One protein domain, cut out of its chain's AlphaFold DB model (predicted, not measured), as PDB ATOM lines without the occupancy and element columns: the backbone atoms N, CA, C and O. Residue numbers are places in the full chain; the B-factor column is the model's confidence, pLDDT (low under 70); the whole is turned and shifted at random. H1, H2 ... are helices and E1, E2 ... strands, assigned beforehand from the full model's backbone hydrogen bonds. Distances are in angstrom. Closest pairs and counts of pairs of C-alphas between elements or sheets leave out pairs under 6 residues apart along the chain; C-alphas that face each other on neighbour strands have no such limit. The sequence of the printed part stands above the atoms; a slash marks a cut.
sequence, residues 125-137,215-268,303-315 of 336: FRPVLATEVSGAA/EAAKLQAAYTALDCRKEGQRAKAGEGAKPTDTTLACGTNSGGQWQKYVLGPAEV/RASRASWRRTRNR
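AT A GLANCE: This is residues 125 to 137, 215 to 268 and 303 to 315 of the 336 residues of an uncharacterized protein of Streptomyces avermitilis (UniProt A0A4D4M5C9). A small antiparallel sheet of three strands, E1, E3 and E2, forms a twisted slab, with two helices, H1 and H2, over one face, both running along the strands, and no named helix over the other face. A third helix, H3, sits off by itself beyond the sheet, and residues 306 to 315 stand free. The printed part has 80 residues, with named elements in the order E1, H1, H2, E2, E3, H3; the sheet order is E1, E3, E2, and the class is mixed, helices and strands. The whole is only just compact, close to loose, with a radius of gyration of the C-alphas of 13.7 A and spans of 38 by 29 by 22 A.

HOW THE PARTS SIT: E1, residues 128 to 133, is an edge strand and the antiparallel neighbour of E3, residues 258 to 263, at 159 degrees between their directions; N 129 and O 262 are within hydrogen-bond range at 2.8 A. E3, the inner strand, is also the antiparallel neighbour of E2, residues 247 to 252, at 150 degrees, with N 261 and O 249 within hydrogen-bond range at 2.8 A. E2 is the other edge strand, and E2 and E3 form a hairpin. The sheet is only just strongly twisted, its C-alphas lying up to 4.5 A off the best plane. H1, residues 215 to 225, is on the sheet at a height of 9.1 A. It lies over E3 and only just over E2, on which 3 of its C-alphas fall, and runs along the strands, at 1 degrees to E3 on the local plane. The closest C-alphas of H1 and E2 are those of Tyr 223 and Leu 248, 6.8 A apart. H2, residues 231 to 236, is on the same face at a height of 9.4 A, over E2 and along the strands, at 25 degrees to E2 on the local plane. The closest C-alphas of H2 and E2 are those of Arg 234 and Cys 250, 5.9 A apart. H1 and H2 are apart. H3, residues 303 to 313, is not on the sheet and is apart from E1, E2, H1 and H2. In H1 every O i to N i+4 pair is within hydrogen-bond range, against 1 of 2 in H2 and 6 of 7 in H3.

IN THESE COORDINATES: E1 begins at C-alpha 128, (73.289, 15.178, 4.533), and measures 14.1 A. H1 measures 15.2 A, E2 17.0 A, E3 15.7 A and H3 16.1 A from first to last C-alpha; H2 is shorter, at 8.8 A. H3 ends at C-alpha 313, (80.945, 21.621, -7.959).

THE WHOLE: The C-alphas of Gly 232 and Asn 314 are the two farthest apart, at 41.0 A. Residues 138 to 214 are not printed, with 23.6 A between C-alphas 137 and 215; residues 269 to 302 are not printed, with 13.0 A between C-alphas 268 and 303. Of the links printed whole, H1 to H2 and E2 to E3 are tight and H2 to E2 is short. The mean pLDDT of the printed part is 79.9; residues 136 to 137 and 303 to 315 are under 70, and H3 has a mean of 40.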
ATOM      1  N   PHE A 125      68.596  24.177   8.347       89.56
ATOM      2  CA  PHE A 125      68.991  23.398   7.182       89.56
ATOM      3  C   PHE A 125      70.368  22.807   7.433       89.56
ATOM      4  O   PHE A 125      71.327  23.518   7.745       89.56
ATOM      5  N   ARG A 126      70.437  21.483   7.325       92.31
ATOM      6  CA  ARG A 126      71.611  20.679   7.647       92.31
ATOM      7  C   ARG A 126      72.005  19.859   6.418       92.31
ATOM      8  O   ARG A 126      71.111  19.288   5.788       92.31
ATOM      9  N   PRO A 127      73.295  19.782   6.058       91.81
ATOM     10  CA  PRO A 127      73.742  18.958   4.949       91.81
ATOM     11  C   PRO A 127      73.640  17.479   5.329       91.81
ATOM     12  O   PRO A 127      73.905  17.098   6.471       91.81
ATOM     13  N   VAL A 128      73.278  16.636   4.366       93.62
ATOM     14  CA  VAL A 128      73.289  15.178   4.533       93.62
ATOM     15  C   VAL A 128      74.705  14.678   4.253       93.62
ATOM     16  O   VAL A 128      75.216  14.873   3.154       93.62
ATOM     17  N   LEU A 129      75.337  14.054   5.245       91.38
ATOM     18  CA  LEU A 129      76.690  13.499   5.149       91.38
ATOM     19  C   LEU A 129      76.678  12.032   4.708       91.38
ATOM     20  O   LEU A 129      77.535  11.616   3.936       91.38
ATOM     21  N   ALA A 130      75.697  11.262   5.179       90.50
ATOM     22  CA  ALA A 130      75.512   9.861   4.817       90.50
ATOM     23  C   ALA A 130      74.027   9.484   4.850       90.50
ATOM     24  O   ALA A 130      73.229  10.107   5.556       90.50
ATOM     25  N   THR A 131      73.659   8.465   4.076       91.25
ATOM     26  CA  THR A 131      72.310   7.898   4.048       91.25
ATOM     27  C   THR A 131      72.368   6.410   3.742       91.25
ATOM     28  O   THR A 131      73.154   5.982   2.897       91.25
ATOM     29  N   GLU A 132      71.523   5.625   4.402       90.19
ATOM     30  CA  GLU A 132      71.347   4.204   4.106       90.19
ATOM     31  C   GLU A 132      69.913   3.751   4.377       90.19
ATOM     32  O   GLU A 132      69.178   4.362   5.159       90.19
ATOM     33  N   VAL A 133      69.497   2.674   3.708       89.69
ATOM     34  CA  VAL A 133      68.176   2.072   3.916       89.69
ATOM     35  C   VAL A 133      68.133   1.410   5.290       89.69
ATOM     36  O   VAL A 133      69.000   0.620   5.656       89.69
ATOM     37  N   SER A 134      67.107   1.745   6.064       84.38
ATOM     38  CA  SER A 134      66.923   1.224   7.410       84.38
ATOM     39  C   SER A 134      66.584  -0.259   7.374       84.38
ATOM     40  O   SER A 134      65.659  -0.674   6.677       84.38
ATOM     41  N   GLY A 135      67.310  -1.056   8.155       70.25
ATOM     42  CA  GLY A 135      67.150  -2.509   8.166       70.25
ATOM     43  C   GLY A 135      67.860  -3.229   7.017       70.25
ATOM     44  O   GLY A 135      67.768  -4.452   6.953       70.25
ATOM     45  N   ALA A 136      68.594  -2.518   6.151       62.50
ATOM     46  CA  ALA A 136      69.631  -3.160   5.358       62.50
ATOM     47  C   ALA A 136      70.716  -3.646   6.328       62.50
ATOM     48  O   ALA A 136      71.206  -2.871   7.153       62.50
ATOM     49  N   ALA A 137      71.048  -4.937   6.276       51.19
ATOM     50  CA  ALA A 137      72.175  -5.461   7.030       51.19
ATOM     51  C   ALA A 137      73.420  -4.648   6.653       51.19
ATOM     52  O   ALA A 137      73.662  -4.411   5.468       51.19
ATOM     53  N   GLU A 215      82.865  11.304  20.680       76.56
ATOM     54  CA  GLU A 215      81.539  11.694  20.197       76.56
ATOM     55  C   GLU A 215      81.245  11.124  18.805       76.56
ATOM     56  O   GLU A 215      80.157  10.594  18.572       76.56
ATOM     57  N   ALA A 216      82.241  11.109  17.915       80.06
ATOM     58  CA  ALA A 216      82.147  10.437  16.622       80.06
ATOM     59  C   ALA A 216      81.884   8.927  16.772       80.06
ATOM     60  O   ALA A 216      81.019   8.385  16.084       80.06
ATOM     61  N   ALA A 217      82.556   8.252  17.711       85.25
ATOM     62  CA  ALA A 217      82.332   6.833  17.990       85.25
ATOM     63  C   ALA A 217      80.916   6.558  18.534       85.25
ATOM     64  O   ALA A 217      80.254   5.614  18.096       85.25
ATOM     65  N   LYS A 218      80.410   7.407  19.440       84.81
ATOM     66  CA  LYS A 218      79.030   7.315  19.952       84.81
ATOM     67  C   LYS A 218      77.995   7.534  18.853       84.81
ATOM     68  O   LYS A 218      77.011   6.800  18.793       84.81
ATOM     69  N   LEU A 219      78.221   8.508  17.975       86.44
ATOM     70  CA  LEU A 219      77.353   8.768  16.829       86.44
ATOM     71  C   LEU A 219      77.349   7.598  15.849       86.44
ATOM     72  O   LEU A 219      76.283   7.218  15.373       86.44
ATOM     73  N   GLN A 220      78.510   6.995  15.596       86.94
ATOM     74  CA  GLN A 220      78.614   5.816  14.745       86.94
ATOM     75  C   GLN A 220      77.854   4.629  15.346       86.94
ATOM     76  O   GLN A 220      77.057   4.000  14.654       86.94
ATOM     77  N   ALA A 221      78.020   4.362  16.646       87.69
ATOM     78  CA  ALA A 221      77.282   3.307  17.340       87.69
ATOM     79  C   ALA A 221      75.763   3.558  17.320       87.69
ATOM     80  O   ALA A 221      74.983   2.650  17.022       87.69
ATOM     81  N   ALA A 222      75.336   4.801  17.568       88.25
ATOM     82  CA  ALA A 222      73.935   5.200  17.480       88.25
ATOM     83  C   ALA A 222      73.386   5.041  16.055       88.25
ATOM     84  O   ALA A 222      72.257   4.593  15.880       88.25
ATOM     85  N   TYR A 223      74.189   5.344  15.033       89.50
ATOM     86  CA  TYR A 223      73.814   5.188  13.632       89.50
ATOM     87  C   TYR A 223      73.641   3.720  13.257       89.50
ATOM     88  O   TYR A 223      72.635   3.360  12.648       89.50
ATOM     89  N   THR A 224      74.556   2.849  13.682       89.69
ATOM     90  CA  THR A 224      74.432   1.402  13.482       89.69
ATOM     91  C   THR A 224      73.190   0.839  14.179       89.69
ATOM     92  O   THR A 224      72.481   0.033  13.581       89.69
ATOM     93  N   ALA A 225      72.877   1.306  15.393       89.50
ATOM     94  CA  ALA A 225      71.727   0.845  16.176       89.50
ATOM     95  C   ALA A 225      70.366   1.434  15.742       89.50
ATOM     96  O   ALA A 225      69.316   0.908  16.131       89.50
ATOM     97  N   LEU A 226      70.359   2.530  14.974       91.12
ATOM     98  CA  LEU A 226      69.140   3.224  14.561       91.12
ATOM     99  C   LEU A 226      68.395   2.453  13.461       91.12
ATOM    100  O   LEU A 226      68.885   2.309  12.339       91.12
ATOM    101  N   ASP A 227      67.165   2.033  13.765       92.38
ATOM    102  CA  ASP A 227      66.202   1.459  12.829       92.38
ATOM    103  C   ASP A 227      64.962   2.359  12.703       92.38
ATOM    104  O   ASP A 227      64.010   2.313  13.485       92.38
ATOM    105  N   CYS A 228      64.938   3.146  11.634       93.06
ATOM    106  CA  CYS A 228      63.846   4.027  11.253       93.06
ATOM    107  C   CYS A 228      62.527   3.306  10.922       93.06
ATOM    108  O   CYS A 228      61.509   3.968  10.738       93.06
ATOM    109  N   ARG A 229      62.471   1.968  10.876       91.75
ATOM    110  CA  ARG A 229      61.192   1.238  10.783       91.75
ATOM    111  C   ARG A 229      60.440   1.231  12.118       91.75
ATOM    112  O   ARG A 229      59.214   1.121  12.119       91.75
ATOM    113  N   LYS A 230      61.139   1.432  13.242       90.94
ATOM    114  CA  LYS A 230      60.555   1.480  14.588       90.94
ATOM    115  C   LYS A 230      60.148   2.902  14.960       90.94
ATOM    116  O   LYS A 230      60.977   3.808  14.998       90.94
ATOM    117  N   GLU A 231      58.876   3.098  15.300       87.94
ATOM    118  CA  GLU A 231      58.325   4.424  15.612       87.94
ATOM    119  C   GLU A 231      59.016   5.111  16.787       87.94
ATOM    120  O   GLU A 231      59.410   6.269  16.672       87.94
ATOM    121  N   GLY A 232      59.253   4.376  17.875       87.50
ATOM    122  CA  GLY A 232      59.935   4.922  19.048       87.50
ATOM    123  C   GLY A 232      61.371   5.375  18.768       87.50
ATOM    124  O   GLY A 232      61.842   6.316  19.398       87.50
ATOM    125  N   GLN A 233      62.064   4.752  17.808       88.56
ATOM    126  CA  GLN A 233      63.406   5.180  17.406       88.56
ATOM    127  C   GLN A 233      63.363   6.369  16.443       88.56
ATOM    128  O   GLN A 233      64.184   7.273  16.571       88.56
ATOM    129  N   ARG A 234      62.371   6.430  15.542       90.81
ATOM    130  CA  ARG A 234      62.140   7.612  14.694       90.81
ATOM    131  C   ARG A 234      61.869   8.865  15.520       90.81
ATOM    132  O   ARG A 234      62.440   9.905  15.226       90.81
ATOM    133  N   ALA A 235      61.014   8.753  16.536       84.69
ATOM    134  CA  ALA A 235      60.614   9.884  17.370       84.69
ATOM    135  C   ALA A 235      61.786  10.480  18.169       84.69
ATOM    136  O   ALA A 235      61.795  11.675  18.435       84.69
ATOM    137  N   LYS A 236      62.780   9.653  18.515       85.62
ATOM    138  CA  LYS A 236      63.974  10.063  19.268       85.62
ATOM    139  C   LYS A 236      65.166  10.423  18.377       85.62
ATOM    140  O   LYS A 236      66.189  10.889  18.876       85.62
ATOM    141  N   ALA A 237      65.080  10.181  17.066       87.56
ATOM    142  CA  ALA A 237      66.185  10.432  16.149       87.56
ATOM    143  C   ALA A 237      66.503  11.935  16.104       87.56
ATOM    144  O   ALA A 237      65.702  12.746  15.641       87.56
ATOM    145  N   GLY A 238      67.683  12.291  16.613       83.38
ATOM    146  CA  GLY A 238      68.170  13.666  16.664       83.38
ATOM    147  C   GLY A 238      67.535  14.541  17.745       83.38
ATOM    148  O   GLY A 238      67.708  15.761  17.716       83.38
ATOM    149  N   GLU A 239      66.841  13.932  18.708       84.25
ATOM    150  CA  GLU A 239      66.327  14.618  19.889       84.25
ATOM    151  C   GLU A 239      67.476  15.275  20.677       84.25
ATOM    152  O   GLU A 239      68.521  14.672  20.910       84.25
ATOM    153  N   GLY A 240      67.305  16.548  21.048       81.44
ATOM    154  CA  GLY A 240      68.295  17.305  21.824       81.44
ATOM    155  C   GLY A 240      69.557  17.744  21.069       81.44
ATOM    156  O   GLY A 240      70.414  18.392  21.669       81.44
ATOM    157  N   ALA A 241      69.686  17.451  19.771       85.69
ATOM    158  CA  ALA A 241      70.867  17.830  18.999       85.69
ATOM    159  C   ALA A 241      71.004  19.354  18.862       85.69
ATOM    160  O   ALA A 241      70.070  20.039  18.422       85.69
ATOM    161  N   LYS A 242      72.183  19.897  19.189       87.81
ATOM    162  CA  LYS A 242      72.438  21.332  19.019       87.81
ATOM    163  C   LYS A 242      72.662  21.660  17.539       87.81
ATOM    164  O   LYS A 242      73.015  20.782  16.749       87.81
ATOM    165  N   PRO A 243      72.510  22.936  17.135       87.06
ATOM    166  CA  PRO A 243      72.758  23.348  15.755       87.06
ATOM    167  C   PRO A 243      74.195  23.086  15.283       87.06
ATOM    168  O   PRO A 243      74.418  22.942  14.089       87.06
ATOM    169  N   THR A 244      75.165  23.026  16.193       88.44
ATOM    170  CA  THR A 244      76.588  22.807  15.889       88.44
ATOM    171  C   THR A 244      76.977  21.342  15.750       88.44
ATOM    172  O   THR A 244      78.028  21.054  15.187       88.44
ATOM    173  N   ASP A 245      76.152  20.430  16.253       89.69
ATOM    174  CA  ASP A 245      76.531  19.030  16.431       89.69
ATOM    175  C   ASP A 245      76.090  18.234  15.211       89.69
ATOM    176  O   ASP A 245      75.090  18.574  14.581       89.69
ATOM    177  N   THR A 246      76.779  17.150  14.876       91.25
ATOM    178  CA  THR A 246      76.290  16.136  13.932       91.25
ATOM    179  C   THR A 246      75.147  15.339  14.569       91.25
ATOM    180  O   THR A 246      75.152  15.077  15.766       91.25
ATOM    181  N   THR A 247      74.118  14.984  13.796       93.25
ATOM    182  CA  THR A 247      72.957  14.252  14.330       93.25
ATOM    183  C   THR A 247      72.433  13.209  13.365       93.25
ATOM    184  O   THR A 247      72.780  13.211  12.185       93.25
ATOM    185  N   LEU A 248      71.565  12.340  13.869       93.50
ATOM    186  CA  LEU A 248      70.907  11.299  13.099       93.50
ATOM    187  C   LEU A 248      69.447  11.657  12.849       93.50
ATOM    188  O   LEU A 248      68.780  12.207  13.719       93.50
ATOM    189  N   ALA A 249      68.942  11.323  11.667       93.62
ATOM    190  CA  ALA A 249      67.545  11.532  11.315       93.62
ATOM    191  C   ALA A 249      66.982  10.342  10.538       93.62
ATOM    192  O   ALA A 249      67.718   9.584   9.906       93.62
ATOM    193  N   CYS A 250      65.658  10.215  10.558       94.19
ATOM    194  CA  CYS A 250      64.915   9.224   9.791       94.19
ATOM    195  C   CYS A 250      64.044   9.909   8.735       94.19
ATOM    196  O   CYS A 250      63.427  10.938   8.999       94.19
ATOM    197  N   GLY A 251      63.948   9.313   7.551       92.19
ATOM    198  CA  GLY A 251      63.082   9.802   6.478       92.19
ATOM    199  C   GLY A 251      62.772   8.712   5.460       92.19
ATOM    200  O   GLY A 251      63.393   7.656   5.476       92.19
ATOM    201  N   THR A 252      61.809   8.956   4.579       91.62
ATOM    202  CA  THR A 252      61.416   8.004   3.532       91.62
ATOM    203  C   THR A 252      61.865   8.486   2.165       91.62
ATOM    204  O   THR A 252      61.631   9.648   1.829       91.62
ATOM    205  N   ASN A 253      62.447   7.602   1.355       86.62
ATOM    206  CA  ASN A 253      62.725   7.906  -0.049       86.62
ATOM    207  C   ASN A 253      61.439   7.951  -0.894       86.62
ATOM    208  O   ASN A 253      60.347   7.627  -0.424       86.62
ATOM    209  N   SER A 254      61.566   8.327  -2.169       81.25
ATOM    210  CA  SER A 254      60.434   8.386  -3.107       81.25
ATOM    211  C   SER A 254      59.762   7.023  -3.348       81.25
ATOM    212  O   SER A 254      58.622   6.988  -3.790       81.25
ATOM    213  N   GLY A 255      60.434   5.913  -3.019       82.88
ATOM    214  CA  GLY A 255      59.887   4.552  -3.053       82.88
ATOM    215  C   GLY A 255      59.254   4.088  -1.732       82.88
ATOM    216  O   GLY A 255      59.006   2.897  -1.566       82.88
ATOM    217  N   GLY A 256      59.051   4.991  -0.766       85.44
ATOM    218  CA  GLY A 256      58.426   4.688   0.528       85.44
ATOM    219  C   GLY A 256      59.304   3.897   1.507       85.44
ATOM    220  O   GLY A 256      58.830   3.520   2.575       85.44
ATOM    221  N   GLN A 257      60.577   3.658   1.185       89.12
ATOM    222  CA  GLN A 257      61.503   2.937   2.058       89.12
ATOM    223  C   GLN A 257      62.077   3.872   3.119       89.12
ATOM    224  O   GLN A 257      62.526   4.980   2.809       89.12
ATOM    225  N   TRP A 258      62.107   3.408   4.369       92.38
ATOM    226  CA  TRP A 258      62.746   4.130   5.465       92.38
ATOM    227  C   TRP A 258      64.262   4.145   5.295       92.38
ATOM    228  O   TRP A 258      64.884   3.118   5.044       92.38
ATOM    229  N   GLN A 259      64.855   5.312   5.490       92.50
ATOM    230  CA  GLN A 259      66.287   5.552   5.456       92.50
ATOM    231  C   GLN A 259      66.710   6.276   6.728       92.50
ATOM    232  O   GLN A 259      65.972   7.125   7.245       92.50
ATOM    233  N   LYS A 260      67.906   5.946   7.209       93.56
ATOM    234  CA  LYS A 260      68.602   6.727   8.230       93.56
ATOM    235  C   LYS A 260      69.593   7.670   7.554       93.56
ATOM    236  O   LYS A 260      70.116   7.381   6.478       93.56
ATOM    237  N   TYR A 261      69.810   8.816   8.181       93.12
ATOM    238  CA  TYR A 261      70.623   9.907   7.665       93.12
ATOM    239  C   TYR A 261      71.577  10.391   8.745       93.12
ATOM    240  O   TYR A 261      71.164  10.562   9.891       93.12
ATOM    241  N   VAL A 262      72.816  10.683   8.359       94.19
ATOM    242  CA  VAL A 262      73.743  11.476   9.170       94.19
ATOM    243  C   VAL A 262      73.681  12.909   8.664       94.19
ATOM    244  O   VAL A 262      73.949  13.172   7.492       94.19
ATOM    245  N   LEU A 263      73.318  13.841   9.537       93.56
ATOM    246  CA  LEU A 263      73.225  15.262   9.234       93.56
ATOM    247  C   LEU A 263      74.420  16.001   9.835       93.56
ATOM    248  O   LEU A 263      74.708  15.883  11.027       93.56
ATOM    249  N   GLY A 264      75.080  16.822   9.025       92.38
ATOM    250  CA  GLY A 264      76.126  17.741   9.470       92.38
ATOM    251  C   GLY A 264      75.562  18.907  10.285       92.38
ATOM    252  O   GLY A 264      74.341  19.009  10.415       92.38
ATOM    253  N   PRO A 265      76.412  19.784  10.834       91.81
ATOM    254  CA  PRO A 265      75.973  20.986  11.545       91.81
ATOM    255  C   PRO A 265      75.018  21.855  10.708       91.81
ATOM    256  O   PRO A 265      75.035  21.816   9.477       91.81
ATOM    257  N   ALA A 266      74.174  22.647  11.365       90.69
ATOM    258  CA  ALA A 266      73.266  23.585  10.718       90.69
ATOM    259  C   ALA A 266      74.043  24.666   9.960       90.69
ATOM    260  O   ALA A 266      74.753  25.473  10.555       90.69
ATOM    261  N   GLU A 267      73.871  24.693   8.639       84.12
ATOM    262  CA  GLU A 267      74.501  25.693   7.774       84.12
ATOM    263  C   GLU A 267      73.628  26.934   7.596       84.12
ATOM    264  O   GLU A 267      74.150  28.027   7.376       84.12
ATOM    265  N   VAL A 268      72.304  26.770   7.683       86.56
ATOM    266  CA  VAL A 268      71.346  27.867   7.529       86.56
ATOM    267  C   VAL A 268      70.302  27.798   8.631       86.56
ATOM    268  O   VAL A 268      69.651  26.766   8.821       86.56
ATOM    269  N   ARG A 303      83.227  30.065   6.757       43.44
ATOM    270  CA  ARG A 303      84.014  29.876   5.518       43.44
ATOM    271  C   ARG A 303      84.320  28.402   5.176       43.44
ATOM    272  O   ARG A 303      84.529  28.111   4.001       43.44
ATOM    273  N   ALA A 304      84.279  27.490   6.149       41.62
ATOM    274  CA  ALA A 304      84.438  26.047   5.962       41.62
ATOM    275  C   ALA A 304      83.373  25.415   5.033       41.62
ATOM    276  O   ALA A 304      83.719  24.619   4.157       41.62
ATOM    277  N   SER A 305      82.102  25.826   5.117       47.09
ATOM    278  CA  SER A 305      81.017  25.264   4.286       47.09
ATOM    279  C   SER A 305      81.081  25.704   2.819       47.09
ATOM    280  O   SER A 305      80.747  24.938   1.911       47.09
ATOM    281  N   ARG A 306      81.599  26.912   2.541       42.56
ATOM    282  CA  ARG A 306      81.823  27.386   1.159       42.56
ATOM    283  C   ARG A 306      82.845  26.527   0.406       42.56
ATOM    284  O   ARG A 306      82.711  26.361  -0.807       42.56
ATOM    285  N   ALA A 307      83.825  25.952   1.105       36.38
ATOM    286  CA  ALA A 307      84.817  25.051   0.517       36.38
ATOM    287  C   ALA A 307      84.235  23.656   0.203       36.38
ATOM    288  O   ALA A 307      84.527  23.107  -0.860       36.38
ATOM    289  N   SER A 308      83.357  23.128   1.065       43.78
ATOM    290  CA  SER A 308      82.619  21.868   0.846       43.78
ATOM    291  C   SER A 308      81.717  21.934  -0.399       43.78
ATOM    292  O   SER A 308      81.798  21.091  -1.301       43.78
ATOM    293  N   TRP A 309      80.946  23.019  -0.533       36.25
ATOM    294  CA  TRP A 309      80.105  23.250  -1.710       36.25
ATOM    295  C   TRP A 309      80.911  23.492  -2.997       36.25
ATOM    296  O   TRP A 309      80.479  23.077  -4.074       36.25
ATOM    297  N   ARG A 310      82.098  24.121  -2.921       37.25
ATOM    298  CA  ARG A 310      83.001  24.273  -4.082       37.25
ATOM    299  C   ARG A 310      83.641  22.951  -4.508       37.25
ATOM    300  O   ARG A 310      83.727  22.707  -5.710       37.25
ATOM    301  N   ARG A 311      84.047  22.087  -3.568       35.47
ATOM    302  CA  ARG A 311      84.652  20.776  -3.885       35.47
ATOM    303  C   ARG A 311      83.697  19.864  -4.652       35.47
ATOM    304  O   ARG A 311      84.130  19.186  -5.575       35.47
ATOM    305  N   THR A 312      82.404  19.917  -4.340       39.88
ATOM    306  CA  THR A 312      81.388  19.110  -5.040       39.88
ATOM    307  C   THR A 312      81.026  19.680  -6.419       39.88
ATOM    308  O   THR A 312      80.644  18.932  -7.316       39.88
ATOM    309  N   ARG A 313      81.200  20.993  -6.647       41.69
ATOM    310  CA  ARG A 313      80.945  21.621  -7.959       41.69
ATOM    311  C   ARG A 313      82.060  21.415  -8.982       41.69
ATOM    312  O   ARG A 313      81.777  21.450 -10.173       41.69
ATOM    313  N   ASN A 314      83.303  21.171  -8.567       34.59
ATOM    314  CA  ASN A 314      84.433  21.155  -9.505       34.59
ATOM    315  C   ASN A 314      84.604  19.843 -10.298       34.59
ATOM    316  O   ASN A 314      85.650  19.629 -10.903       34.59
ATOM    317  N   ARG A 315      83.592  18.958 -10.308       40.97
ATOM    318  CA  ARG A 315      83.592  17.718 -11.107       40.97
ATOM    319  C   ARG A 315      82.646  17.713 -12.310       40.97
ATOM    320  O   ARG A 315      82.565  16.690 -12.981       40.97
TER     321      ARG A 315